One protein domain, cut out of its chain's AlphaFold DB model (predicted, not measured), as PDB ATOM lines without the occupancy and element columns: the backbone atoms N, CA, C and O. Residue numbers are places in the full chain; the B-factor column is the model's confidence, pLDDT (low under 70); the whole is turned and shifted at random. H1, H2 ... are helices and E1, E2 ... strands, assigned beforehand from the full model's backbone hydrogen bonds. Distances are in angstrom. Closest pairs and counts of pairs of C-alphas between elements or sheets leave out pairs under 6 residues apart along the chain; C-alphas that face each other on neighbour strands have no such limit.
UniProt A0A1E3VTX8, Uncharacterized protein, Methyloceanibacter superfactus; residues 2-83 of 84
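This is residues 2 to 83 of the 84 residues of an uncharacterized protein of Methyloceanibacter superfactus (UniProt A0A1E3VTX8). Two parallel strands, E1 and E2, form a narrow ribbon, with H2 packed by E1, H3 by E2, and the two helices touching. H1 lies far out at one end of the long axis. The printed part has 82 residues, in order H1, E1, H2, E2, H3; its class is mixed, helices and strands. It is compact, radius of gyration of the C-alphas 13.2 A, spanning 39 by 28 by 19 A.

H1, residues 2 to 6, begins at C-alpha 2 (-50.061, -18.533, 7.671) and measures 6.1 A. E1, 12 to 17, measures 15.0 A; H2, 38 to 49, 16.4 A; E2, 57 to 62, 16.6 A. H3, 70 to 82, 18.4 A, ends at C-alpha 82 (-57.384, -19.649, -15.047).

N 15 and O 59 of E1 and E2 are 2.8 A apart, within hydrogen-bond range. E1, H2, E2 form a strand-helix-strand unit, parallel neighbour strands joined through a helix, its crossover right-handed. The closest C-alphas of E1 and H2, Ile 15 and Leu 48, are 7.3 A apart; those of E2 and H3, Val 58 and Ser 80, 7.3 A. H2 and H3 touch, closest C-alphas Thr 38 and Ser 72 at 6.3 A, at a steep tilt of 42 degrees, the same way. Every O i to N i+4 pair is within range in H1 and H2, 7 of 9 in H3. H1 is apart from H2, E2 and H3.

The C-alphas farthest apart, Glu 7 and Thr 35, are 40.2 A apart. The printed part has no cut; the link E1 to H2 is long, 20 residues. No printed residue is under 70 in pLDDT.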
ATOM      1  N   THR A   2     -49.008 -18.857   6.679       82.06
ATOM      2  CA  THR A   2     -50.061 -18.533   7.671       82.06
ATOM      3  C   THR A   2     -49.760 -17.290   8.509       82.06
ATOM      4  O   THR A   2     -50.636 -16.454   8.681       82.06
ATOM      5  N   ARG A   3     -48.511 -17.119   8.968       87.19
ATOM      6  CA  ARG A   3     -48.091 -15.918   9.710       87.19
ATOM      7  C   ARG A   3     -48.157 -14.638   8.871       87.19
ATOM      8  O   ARG A   3     -48.780 -13.681   9.297       87.19
ATOM      9  N   ALA A   4     -47.577 -14.653   7.670       87.44
ATOM     10  CA  ALA A   4     -47.603 -13.502   6.763       87.44
ATOM     11  C   ALA A   4     -49.047 -13.075   6.446       87.44
ATOM     12  O   ALA A   4     -49.375 -11.896   6.497       87.44
ATOM     13  N   ARG A   5     -49.938 -14.048   6.222       85.75
ATOM     14  CA  ARG A   5     -51.372 -13.797   6.027       85.75
ATOM     15  C   ARG A   5     -52.061 -13.246   7.275       85.75
ATOM     16  O   ARG A   5     -52.851 -12.320   7.150       85.75
ATOM     17  N   ALA A   6     -51.762 -13.781   8.460       87.62
ATOM     18  CA  ALA A   6     -52.301 -13.265   9.722       87.62
ATOM     19  C   ALA A   6     -51.882 -11.806   9.989       87.62
ATOM     20  O   ALA A   6     -52.614 -11.067  10.638       87.62
ATOM     21  N   GLU A   7     -50.736 -11.389   9.448       93.69
ATOM     22  CA  GLU A   7     -50.219 -10.017   9.497       93.69
ATOM     23  C   GLU A   7     -50.727  -9.139   8.324       93.69
ATOM     24  O   GLU A   7     -50.342  -7.980   8.206       93.69
ATOM     25  N   GLY A   8     -51.623  -9.656   7.470       91.75
ATOM     26  CA  GLY A   8     -52.252  -8.912   6.370       91.75
ATOM     27  C   GLY A   8     -51.464  -8.888   5.055       91.75
ATOM     28  O   GLY A   8     -51.863  -8.192   4.126       91.75
ATOM     29  N   HIS A   9     -50.370  -9.646   4.938       95.00
ATOM     30  CA  HIS A   9     -49.571  -9.691   3.715       95.00
ATOM     31  C   HIS A   9     -50.196 -10.579   2.635       95.00
ATOM     32  O   HIS A   9     -50.657 -11.695   2.897       95.00
ATOM     33  N   GLU A  10     -50.130 -10.113   1.391       93.69
ATOM     34  CA  GLU A  10     -50.326 -10.955   0.215       93.69
ATOM     35  C   GLU A  10     -49.093 -11.824  -0.031       93.69
ATOM     36  O   GLU A  10     -47.964 -11.459   0.297       93.69
ATOM     37  N   VAL A  11     -49.318 -13.015  -0.582       93.19
ATOM     38  CA  VAL A  11     -48.261 -14.002  -0.816       93.19
ATOM     39  C   VAL A  11     -48.412 -14.589  -2.210       93.19
ATOM     40  O   VAL A  11     -49.527 -14.876  -2.649       93.19
ATOM     41  N   LEU A  12     -47.281 -14.783  -2.881       93.75
ATOM     42  CA  LEU A  12     -47.186 -15.460  -4.168       93.75
ATOM     43  C   LEU A  12     -46.621 -16.865  -3.967       93.75
ATOM     44  O   LEU A  12     -45.781 -17.085  -3.089       93.75
ATOM     45  N   LEU A  13     -47.081 -17.811  -4.779       94.12
ATOM     46  CA  LEU A  13     -46.530 -19.159  -4.823       94.12
ATOM     47  C   LEU A  13     -45.397 -19.217  -5.851       94.12
ATOM     48  O   LEU A  13     -45.633 -19.033  -7.039       94.12
ATOM     49  N   ALA A  14     -44.172 -19.485  -5.402       94.75
ATOM     50  CA  ALA A  14     -43.031 -19.643  -6.297       94.75
ATOM     51  C   ALA A  14     -42.996 -21.059  -6.901       94.75
ATOM     52  O   ALA A  14     -43.003 -22.048  -6.166       94.75
ATOM     53  N   ILE A  15     -42.960 -21.148  -8.229       95.88
ATOM     54  CA  ILE A  15     -42.973 -22.385  -9.015       95.88
ATOM     55  C   ILE A  15     -41.546 -22.690  -9.498       95.88
ATOM     56  O   ILE A  15     -40.955 -21.840 -10.164       95.88
ATOM     57  N   PRO A  16     -40.977 -23.872  -9.196       97.25
ATOM     58  CA  PRO A  16     -39.664 -24.278  -9.688       97.25
ATOM     59  C   PRO A  16     -39.682 -24.481 -11.208       97.25
ATOM     60  O   PRO A  16     -40.429 -25.316 -11.727       97.25
ATOM     61  N   LEU A  17     -38.837 -23.733 -11.915       97.69
ATOM     62  CA  LEU A  17     -38.705 -23.775 -13.371       97.69
ATOM     63  C   LEU A  17     -37.272 -24.135 -13.780       97.69
ATOM     64  O   LEU A  17     -36.314 -23.745 -13.114       97.69
ATOM     65  N   GLU A  18     -37.123 -24.830 -14.909       98.00
ATOM     66  CA  GLU A  18     -35.825 -25.285 -15.422       98.00
ATOM     67  C   GLU A  18     -34.801 -24.136 -15.598       98.00
ATOM     68  O   GLU A  18     -35.030 -23.220 -16.405       98.00
ATOM     69  N   PRO A  19     -33.653 -24.171 -14.889       97.25
ATOM     70  CA  PRO A  19     -32.515 -23.301 -15.168       97.25
ATOM     71  C   PRO A  19     -31.687 -23.811 -16.361       97.25
ATOM     72  O   PRO A  19     -31.962 -24.862 -16.936       97.25
ATOM     73  N   ASN A  20     -30.654 -23.068 -16.762       96.75
ATOM     74  CA  ASN A  20     -29.816 -23.446 -17.912       96.75
ATOM     75  C   ASN A  20     -28.952 -24.692 -17.661       96.75
ATOM     76  O   ASN A  20     -28.614 -25.408 -18.601       96.75
ATOM     77  N   ASP A  21     -28.585 -24.936 -16.410       94.94
ATOM     78  CA  ASP A  21     -27.633 -25.942 -15.946       94.94
ATOM     79  C   ASP A  21     -28.295 -27.157 -15.274       94.94
ATOM     80  O   ASP A  21     -27.610 -27.998 -14.686       94.94
ATOM     81  N   TYR A  22     -29.614 -27.308 -15.420       93.44
ATOM     82  CA  TYR A  22     -30.338 -28.510 -15.008       93.44
ATOM     83  C   TYR A  22     -29.735 -29.773 -15.669       93.44
ATOM     84  O   TYR A  22     -29.485 -29.760 -16.879       93.44
ATOM     85  N   PRO A  23     -29.517 -30.890 -14.939       93.62
ATOM     86  CA  PRO A  23     -29.917 -31.161 -13.552       93.62
ATOM     87  C   PRO A  23     -28.834 -30.859 -12.497       93.62
ATOM     88  O   PRO A  23     -28.938 -31.340 -11.374       93.62
ATOM     89  N   THR A  24     -27.770 -30.127 -12.843       95.38
ATOM     90  CA  THR A  24     -26.695 -29.790 -11.888       95.38
ATOM     91  C   THR A  24     -27.214 -28.855 -10.799       95.38
ATOM     92  O   THR A  24     -26.989 -29.116  -9.618       95.38
ATOM     93  N   GLU A  25     -27.963 -27.819 -11.188       92.31
ATOM     94  CA  GLU A  25     -28.835 -27.067 -10.285       92.31
ATOM     95  C   GLU A  25     -30.279 -27.546 -10.470       92.31
ATOM     96  O   GLU A  25     -30.933 -27.257 -11.474       92.31
ATOM     97  N   ASP A  26     -30.763 -28.328  -9.504       92.81
ATOM     98  CA  ASP A  26     -32.145 -28.806  -9.457       92.81
ATOM     99  C   ASP A  26     -32.956 -27.945  -8.466       92.81
ATOM    100  O   ASP A  26     -32.718 -28.036  -7.255       92.81
ATOM    101  N   PRO A  27     -33.922 -27.128  -8.941       92.75
ATOM    102  CA  PRO A  27     -34.781 -26.314  -8.076       92.75
ATOM    103  C   PRO A  27     -35.680 -27.145  -7.145       92.75
ATOM    104  O   PRO A  27     -36.263 -26.607  -6.200       92.75
ATOM    105  N   GLY A  28     -35.823 -28.447  -7.409       91.25
ATOM    106  CA  GLY A  28     -36.515 -29.387  -6.546       91.25
ATOM    107  C   GLY A  28     -37.474 -30.331  -7.276       91.25
ATOM    108  O   GLY A  28     -37.619 -30.319  -8.505       91.25
ATOM    109  N   PRO A  29     -38.187 -31.173  -6.509       90.19
ATOM    110  CA  PRO A  29     -39.171 -32.082  -7.074       90.19
ATOM    111  C   PRO A  29     -40.295 -31.296  -7.760       90.19
ATOM    112  O   PRO A  29     -40.722 -30.252  -7.277       90.19
ATOM    113  N   HIS A  30     -40.803 -31.836  -8.869       94.81
ATOM    114  CA  HIS A  30     -41.819 -31.197  -9.716       94.81
ATOM    115  C   HIS A  30     -41.370 -29.910 -10.426       94.81
ATOM    116  O   HIS A  30     -42.231 -29.175 -10.900       94.81
ATOM    117  N   THR A  31     -40.059 -29.679 -10.592       97.00
ATOM    118  CA  THR A  31     -39.553 -28.663 -11.531       97.00
ATOM    119  C   THR A  31     -40.225 -28.834 -12.895       97.00
ATOM    120  O   THR A  31     -40.308 -29.952 -13.419       97.00
ATOM    121  N   LEU A  32     -40.745 -27.744 -13.453       97.62
ATOM    122  CA  LEU A  32     -41.282 -27.731 -14.809       97.62
ATOM    123  C   LEU A  32     -40.112 -27.723 -15.794       97.62
ATOM    124  O   LEU A  32     -39.200 -26.905 -15.668       97.62
ATOM    125  N   LEU A  33     -40.132 -28.644 -16.758       97.75
ATOM    126  CA  LEU A  33     -39.013 -28.891 -17.670       97.75
ATOM    127  C   LEU A  33     -39.448 -28.732 -19.122       97.75
ATOM    128  O   LEU A  33     -40.510 -29.208 -19.523       97.75
ATOM    129  N   THR A  34     -38.589 -28.126 -19.934       97.06
ATOM    130  CA  THR A  34     -38.790 -27.966 -21.383       97.06
ATOM    131  C   THR A  34     -38.811 -29.301 -22.126       97.06
ATOM    132  O   THR A  34     -39.393 -29.414 -23.201       97.06
ATOM    133  N   THR A  35     -38.206 -30.334 -21.538       96.25
ATOM    134  CA  THR A  35     -38.153 -31.699 -22.073       96.25
ATOM    135  C   THR A  35     -39.409 -32.521 -21.787       96.25
ATOM    136  O   THR A  35     -39.573 -33.596 -22.365       96.25
ATOM    137  N   LEU A  36     -40.294 -32.050 -20.902       97.25
ATOM    138  CA  LEU A  36     -41.533 -32.746 -20.575       97.25
ATOM    139  C   LEU A  36     -42.665 -32.348 -21.524       97.25
ATOM    140  O   LEU A  36     -42.752 -31.186 -21.929       97.25
ATOM    141  N   PRO A  37     -43.591 -33.279 -21.824       97.38
ATOM    142  CA  PRO A  37     -44.846 -32.926 -22.468       97.38
ATOM    143  C   PRO A  37     -45.595 -31.865 -21.659       97.38
ATOM    144  O   PRO A  37     -45.593 -31.897 -20.426       97.38
ATOM    145  N   THR A  38     -46.302 -30.970 -22.349       96.88
ATOM    146  CA  THR A  38     -47.089 -29.896 -21.728       96.88
ATOM    147  C   THR A  38     -48.010 -30.417 -20.624       96.88
ATOM    148  O   THR A  38     -47.990 -29.884 -19.521       96.88
ATOM    149  N   GLU A  39     -48.742 -31.506 -20.871       97.00
ATOM    150  CA  GLU A  39     -49.655 -32.111 -19.887       97.00
ATOM    151  C   GLU A  39     -48.965 -32.505 -18.576       97.00
ATOM    152  O   GLU A  39     -49.558 -32.418 -17.503       97.00
ATOM    153  N   GLU A  40     -47.705 -32.935 -18.640       97.88
ATOM    154  CA  GLU A  40     -46.945 -33.321 -17.455       97.88
ATOM    155  C   GLU A  40     -46.492 -32.089 -16.660       97.88
ATOM    156  O   GLU A  40     -46.570 -32.088 -15.431       97.88
ATOM    157  N   ASN A  41     -46.104 -31.007 -17.342       97.75
ATOM    158  CA  ASN A  41     -45.832 -29.727 -16.684       97.75
ATOM    159  C   ASN A  41     -47.090 -29.155 -16.012       97.75
ATOM    160  O   ASN A  41     -46.994 -28.663 -14.890       97.75
ATOM    161  N   ILE A  42     -48.266 -29.287 -16.632       97.62
ATOM    162  CA  ILE A  42     -49.542 -28.862 -16.029       97.62
ATOM    163  C   ILE A  42     -49.877 -29.696 -14.786       97.62
ATOM    164  O   ILE A  42     -50.201 -29.140 -13.740       97.62
ATOM    165  N   LYS A  43     -49.704 -31.023 -14.828       97.38
ATOM    166  CA  LYS A  43     -49.885 -31.872 -13.632       97.38
ATOM    167  C   LYS A  43     -48.959 -31.463 -12.488       97.38
ATOM    168  O   LYS A  43     -49.387 -31.431 -11.334       97.38
ATOM    169  N   ARG A  44     -47.696 -31.147 -12.790       97.25
ATOM    170  CA  ARG A  44     -46.723 -30.656 -11.800       97.25
ATOM    171  C   ARG A  44     -47.128 -29.301 -11.231       97.25
ATOM    172  O   ARG A  44     -47.088 -29.133 -10.014       97.25
ATOM    173  N   LEU A  45     -47.568 -28.378 -12.085       96.31
ATOM    174  CA  LEU A  45     -48.092 -27.078 -11.674       96.31
ATOM    175  C   LEU A  45     -49.271 -27.243 -10.707       96.31
ATOM    176  O   LEU A  45     -49.234 -26.709  -9.601       96.31
ATOM    177  N   HIS A  46     -50.277 -28.043 -11.069       95.94
ATOM    178  CA  HIS A  46     -51.447 -28.285 -10.216       95.94
ATOM    179  C   HIS A  46     -51.070 -28.947  -8.895       95.94
ATOM    180  O   HIS A  46     -51.596 -28.573  -7.847       95.94
ATOM    181  N   TRP A  47     -50.120 -29.886  -8.919       95.69
ATOM    182  CA  TRP A  47     -49.598 -30.489  -7.696       95.69
ATOM    183  C   TRP A  47     -48.981 -29.440  -6.770       95.69
ATOM    184  O   TRP A  47     -49.263 -29.454  -5.576       95.69
ATOM    185  N   LEU A  48     -48.174 -28.511  -7.296       95.06
ATOM    186  CA  LEU A  48     -47.563 -27.427  -6.516       95.06
ATOM    187  C   LEU A  48     -48.628 -26.479  -5.949       95.06
ATOM    188  O   LEU A  48     -48.594 -26.140  -4.764       95.06
ATOM    189  N   MET A  49     -49.602 -26.106  -6.779       93.50
ATOM    190  CA  MET A  49     -50.717 -25.232  -6.416       93.50
ATOM    191  C   MET A  49     -51.627 -25.835  -5.346       93.50
ATOM    192  O   MET A  49     -52.165 -25.091  -4.528       93.50
ATOM    193  N   SER A  50     -51.765 -27.165  -5.289       93.75
ATOM    194  CA  SER A  50     -52.593 -27.839  -4.284       93.75
ATOM    195  C   SER A  50     -51.932 -27.935  -2.905       93.75
ATOM    196  O   SER A  50     -52.592 -28.299  -1.932       93.75
ATOM    197  N   ARG A  51     -50.620 -27.669  -2.791       91.12
ATOM    198  CA  ARG A  51     -49.878 -27.795  -1.520       91.12
ATOM    199  C   ARG A  51     -50.173 -26.676  -0.535       91.12
ATOM    200  O   ARG A  51     -50.012 -26.871   0.670       91.12
ATOM    201  N   TYR A  52     -50.539 -25.511  -1.047       85.38
ATOM    202  CA  TYR A  52     -50.686 -24.291  -0.274       85.38
ATOM    203  C   TYR A  52     -51.993 -23.610  -0.656       85.38
ATOM    204  O   TYR A  52     -52.427 -23.683  -1.796       85.38
ATOM    205  N   ALA A  53     -52.628 -22.943   0.300       84.88
ATOM    206  CA  ALA A  53     -53.868 -22.218   0.068       84.88
ATOM    207  C   ALA A  53     -53.692 -20.749   0.438       84.88
ATOM    208  O   ALA A  53     -52.921 -20.410   1.340       84.88
ATOM    209  N   GLY A  54     -54.435 -19.880  -0.246       87.44
ATOM    210  CA  GLY A  54     -54.422 -18.448   0.019       87.44
ATOM    211  C   GLY A  54     -53.154 -17.765  -0.475       87.44
ATOM    212  O   GLY A  54     -52.608 -16.940   0.246       87.44
ATOM    213  N   TYR A  55     -52.658 -18.077  -1.669       92.38
ATOM    214  CA  TYR A  55     -51.801 -17.168  -2.445       92.38
ATOM    215  C   TYR A  55     -52.679 -16.294  -3.349       92.38
ATOM    216  O   TYR A  55     -53.834 -16.634  -3.577       92.38
ATOM    217  N   VAL A  56     -52.169 -15.145  -3.792       92.19
ATOM    218  CA  VAL A  56     -52.881 -14.247  -4.731       92.19
ATOM    219  C   VAL A  56     -52.413 -14.410  -6.179       92.19
ATOM    220  O   VAL A  56     -52.902 -13.732  -7.070       92.19
ATOM    221  N   GLY A  57     -51.430 -15.280  -6.406       92.31
ATOM    222  CA  GLY A  57     -50.842 -15.533  -7.713       92.31
ATOM    223  C   GLY A  57     -49.646 -16.471  -7.616       92.31
ATOM    224  O   GLY A  57     -49.232 -16.870  -6.519       92.31
ATOM    225  N   VAL A  58     -49.084 -16.798  -8.775       93.75
ATOM    226  CA  VAL A  58     -47.863 -17.597  -8.914       93.75
ATOM    227  C   VAL A  58     -46.710 -16.734  -9.427       93.75
ATOM    228  O   VAL A  58     -46.923 -15.735 -10.108       93.75
ATOM    229  N   THR A  59     -45.482 -17.109  -9.091       94.56
ATOM    230  CA  THR A  59     -44.242 -16.495  -9.587       94.56
ATOM    231  C   THR A  59     -43.230 -17.587  -9.916       94.56
ATOM    232  O   THR A  59     -43.385 -18.726  -9.483       94.56
ATOM    233  N   ASN A  60     -42.183 -17.267 -10.662       93.44
ATOM    234  CA  ASN A  60     -41.099 -18.197 -10.960       93.44
ATOM    235  C   ASN A  60     -40.100 -18.343  -9.796       93.44
ATOM    236  O   ASN A  60     -39.870 -17.424  -9.009       93.44
ATOM    237  N   HIS A  61     -39.474 -19.515  -9.724       95.12
ATOM    238  CA  HIS A  61     -38.229 -19.777  -9.015       95.12
ATOM    239  C   HIS A  61     -37.235 -20.363 -10.028       95.12
ATOM    240  O   HIS A  61     -37.454 -21.465 -10.533       95.12
ATOM    241  N   MET A  62     -36.170 -19.614 -10.337       94.56
ATOM    242  CA  MET A  62     -35.244 -19.864 -11.459       94.56
ATOM    243  C   MET A  62     -35.931 -19.706 -12.829       94.56
ATOM    244  O   MET A  62     -36.583 -18.691 -13.041       94.56
ATOM    245  N   GLY A  63     -35.770 -20.648 -13.768       93.31
ATOM    246  CA  GLY A  63     -36.494 -20.623 -15.046       93.31
ATOM    247  C   GLY A  63     -35.777 -20.029 -16.254       93.31
ATOM    248  O   GLY A  63     -36.410 -19.889 -17.296       93.31
ATOM    249  N   ALA A  64     -34.473 -19.738 -16.176       95.12
ATOM    250  CA  ALA A  64     -33.718 -19.125 -17.282       95.12
ATOM    251  C   ALA A  64     -33.869 -19.860 -18.635       95.12
ATOM    252  O   ALA A  64     -33.885 -19.226 -19.693       95.12
ATOM    253  N   LYS A  65     -34.026 -21.189 -18.606       96.31
ATOM    254  CA  LYS A  65     -34.272 -22.008 -19.800       96.31
ATOM    255  C   LYS A  65     -35.761 -22.181 -20.092       96.31
ATOM    256  O   LYS A  65     -36.180 -22.144 -21.249       96.31
ATOM    257  N   PHE A  66     -36.567 -22.373 -19.051       97.06
ATOM    258  CA  PHE A  66     -38.000 -22.607 -19.207       97.06
ATOM    259  C   PHE A  66     -38.731 -21.391 -19.792       97.06
ATOM    260  O   PHE A  66     -39.476 -21.531 -20.758       97.06
ATOM    261  N   GLU A  67     -38.470 -20.195 -19.260       95.00
ATOM    262  CA  GLU A  67     -39.131 -18.939 -19.651       95.00
ATOM    263  C   GLU A  67     -38.816 -18.523 -21.092       95.00
ATOM    264  O   GLU A  67     -39.626 -17.878 -21.755       95.00
ATOM    265  N   THR A  68     -37.652 -18.922 -21.610       96.69
ATOM    266  CA  THR A  68     -37.246 -18.639 -22.995       96.69
ATOM    267  C   THR A  68     -37.808 -19.651 -23.997       96.69
ATOM    268  O   THR A  68     -37.779 -19.414 -25.206       96.69
ATOM    269  N   THR A  69     -38.381 -20.758 -23.518       96.69
ATOM    270  CA  THR A  69     -38.976 -21.801 -24.357       96.69
ATOM    271  C   THR A  69     -40.483 -21.592 -24.458       96.69
ATOM    272  O   THR A  69     -41.269 -22.186 -23.720       96.69
ATOM    273  N   GLN A  70     -40.907 -20.760 -25.414       95.19
ATOM    274  CA  GLN A  70     -42.309 -20.348 -25.574       95.19
ATOM    275  C   GLN A  70     -43.301 -21.524 -25.613       95.19
ATOM    276  O   GLN A  70     -44.359 -21.451 -24.993       95.19
ATOM    277  N   ALA A  71     -42.952 -22.620 -26.294       95.19
ATOM    278  CA  ALA A  71     -43.810 -23.803 -26.410       95.19
ATOM    279  C   ALA A  71     -44.094 -24.493 -25.061       95.19
ATOM    280  O   ALA A  71     -45.146 -25.106 -24.894       95.19
ATOM    281  N   SER A  72     -43.173 -24.385 -24.100       95.81
ATOM    282  CA  SER A  72     -43.341 -24.920 -22.745       95.81
ATOM    283  C   SER A  72     -43.953 -23.890 -21.798       95.81
ATOM    284  O   SER A  72     -44.756 -24.256 -20.942       95.81
ATOM    285  N   PHE A  73     -43.598 -22.612 -21.954       96.19
ATOM    286  CA  PHE A  73     -43.992 -21.551 -21.029       96.19
ATOM    287  C   PHE A  73     -45.420 -21.043 -21.244       96.19
ATOM    288  O   PHE A  73     -46.159 -20.865 -20.276       96.19
ATOM    289  N   GLN A  74     -45.838 -20.862 -22.501       96.06
ATOM    290  CA  GLN A  74     -47.150 -20.298 -22.828       96.06
ATOM    291  C   GLN A  74     -48.320 -21.085 -22.199       96.06
ATOM    292  O   GLN A  74     -49.149 -20.457 -21.540       96.06
ATOM    293  N   PRO A  75     -48.380 -22.430 -22.292       95.69
ATOM    294  CA  PRO A  75     -49.492 -23.182 -21.705       95.69
ATOM    295  C   PRO A  75     -49.550 -23.088 -20.174       95.69
ATOM    296  O   PRO A  75     -50.625 -23.132 -19.589       95.69
ATOM    297  N   VAL A  76     -48.395 -22.949 -19.516       95.44
ATOM    298  CA  VAL A  76     -48.290 -22.819 -18.053       95.44
ATOM    299  C   VAL A  76     -48.822 -21.462 -17.594       95.44
ATOM    300  O   VAL A  76     -49.538 -21.384 -16.596       95.44
ATOM    301  N   LEU A  77     -48.514 -20.390 -18.329       94.00
ATOM    302  CA  LEU A  77     -49.086 -19.069 -18.065       94.00
ATOM    303  C   LEU A  77     -50.606 -19.065 -18.247       94.00
ATOM    304  O   LEU A  77     -51.319 -18.561 -17.383       94.00
ATOM    305  N   GLU A  78     -51.099 -19.652 -19.338       94.94
ATOM    306  CA  GLU A  78     -52.536 -19.732 -19.621       94.94
ATOM    307  C   GLU A  78     -53.283 -20.495 -18.522       94.94
ATOM    308  O   GLU A  78     -54.251 -19.977 -17.966       94.94
ATOM    309  N   ASP A  79     -52.792 -21.677 -18.146       94.44
ATOM    310  CA  ASP A  79     -53.399 -22.504 -17.100       94.44
ATOM    311  C   ASP A  79     -53.351 -21.830 -15.720       94.44
ATOM    312  O   ASP A  79     -54.371 -21.748 -15.034       94.44
ATOM    313  N   SER A  80     -52.209 -21.244 -15.341       90.50
ATOM    314  CA  SER A  80     -52.094 -20.544 -14.054       90.50
ATOM    315  C   SER A  80     -53.008 -19.320 -13.952       90.50
ATOM    316  O   SER A  80     -53.513 -19.038 -12.870       90.50
ATOM    317  N   SER A  81     -53.277 -18.621 -15.061       87.19
ATOM    318  CA  SER A  81     -54.204 -17.483 -15.080       87.19
ATOM    319  C   SER A  81     -55.670 -17.881 -14.880       87.19
ATOM    320  O   SER A  81     -56.461 -17.073 -14.404       87.19
ATOM    321  N   ALA A  82     -56.033 -19.121 -15.224       82.75
ATOM    322  CA  ALA A  82     -57.384 -19.649 -15.047       82.75
ATOM    323  C   ALA A  82     -57.620 -20.239 -13.644       82.75
ATOM    324  O   ALA A  82     -58.767 -20.465 -13.257       82.75
ATOM    325  N   ALA A  83     -56.547 -20.526 -12.904       74.62
ATOM    326  CA  ALA A  83     -56.581 -21.271 -11.649       74.62
ATOM    327  C   ALA A  83     -56.512 -20.397 -10.377       74.62
ATOM    328  O   ALA A  83     -56.635 -20.939  -9.276       74.62
TER     329      ALA A  83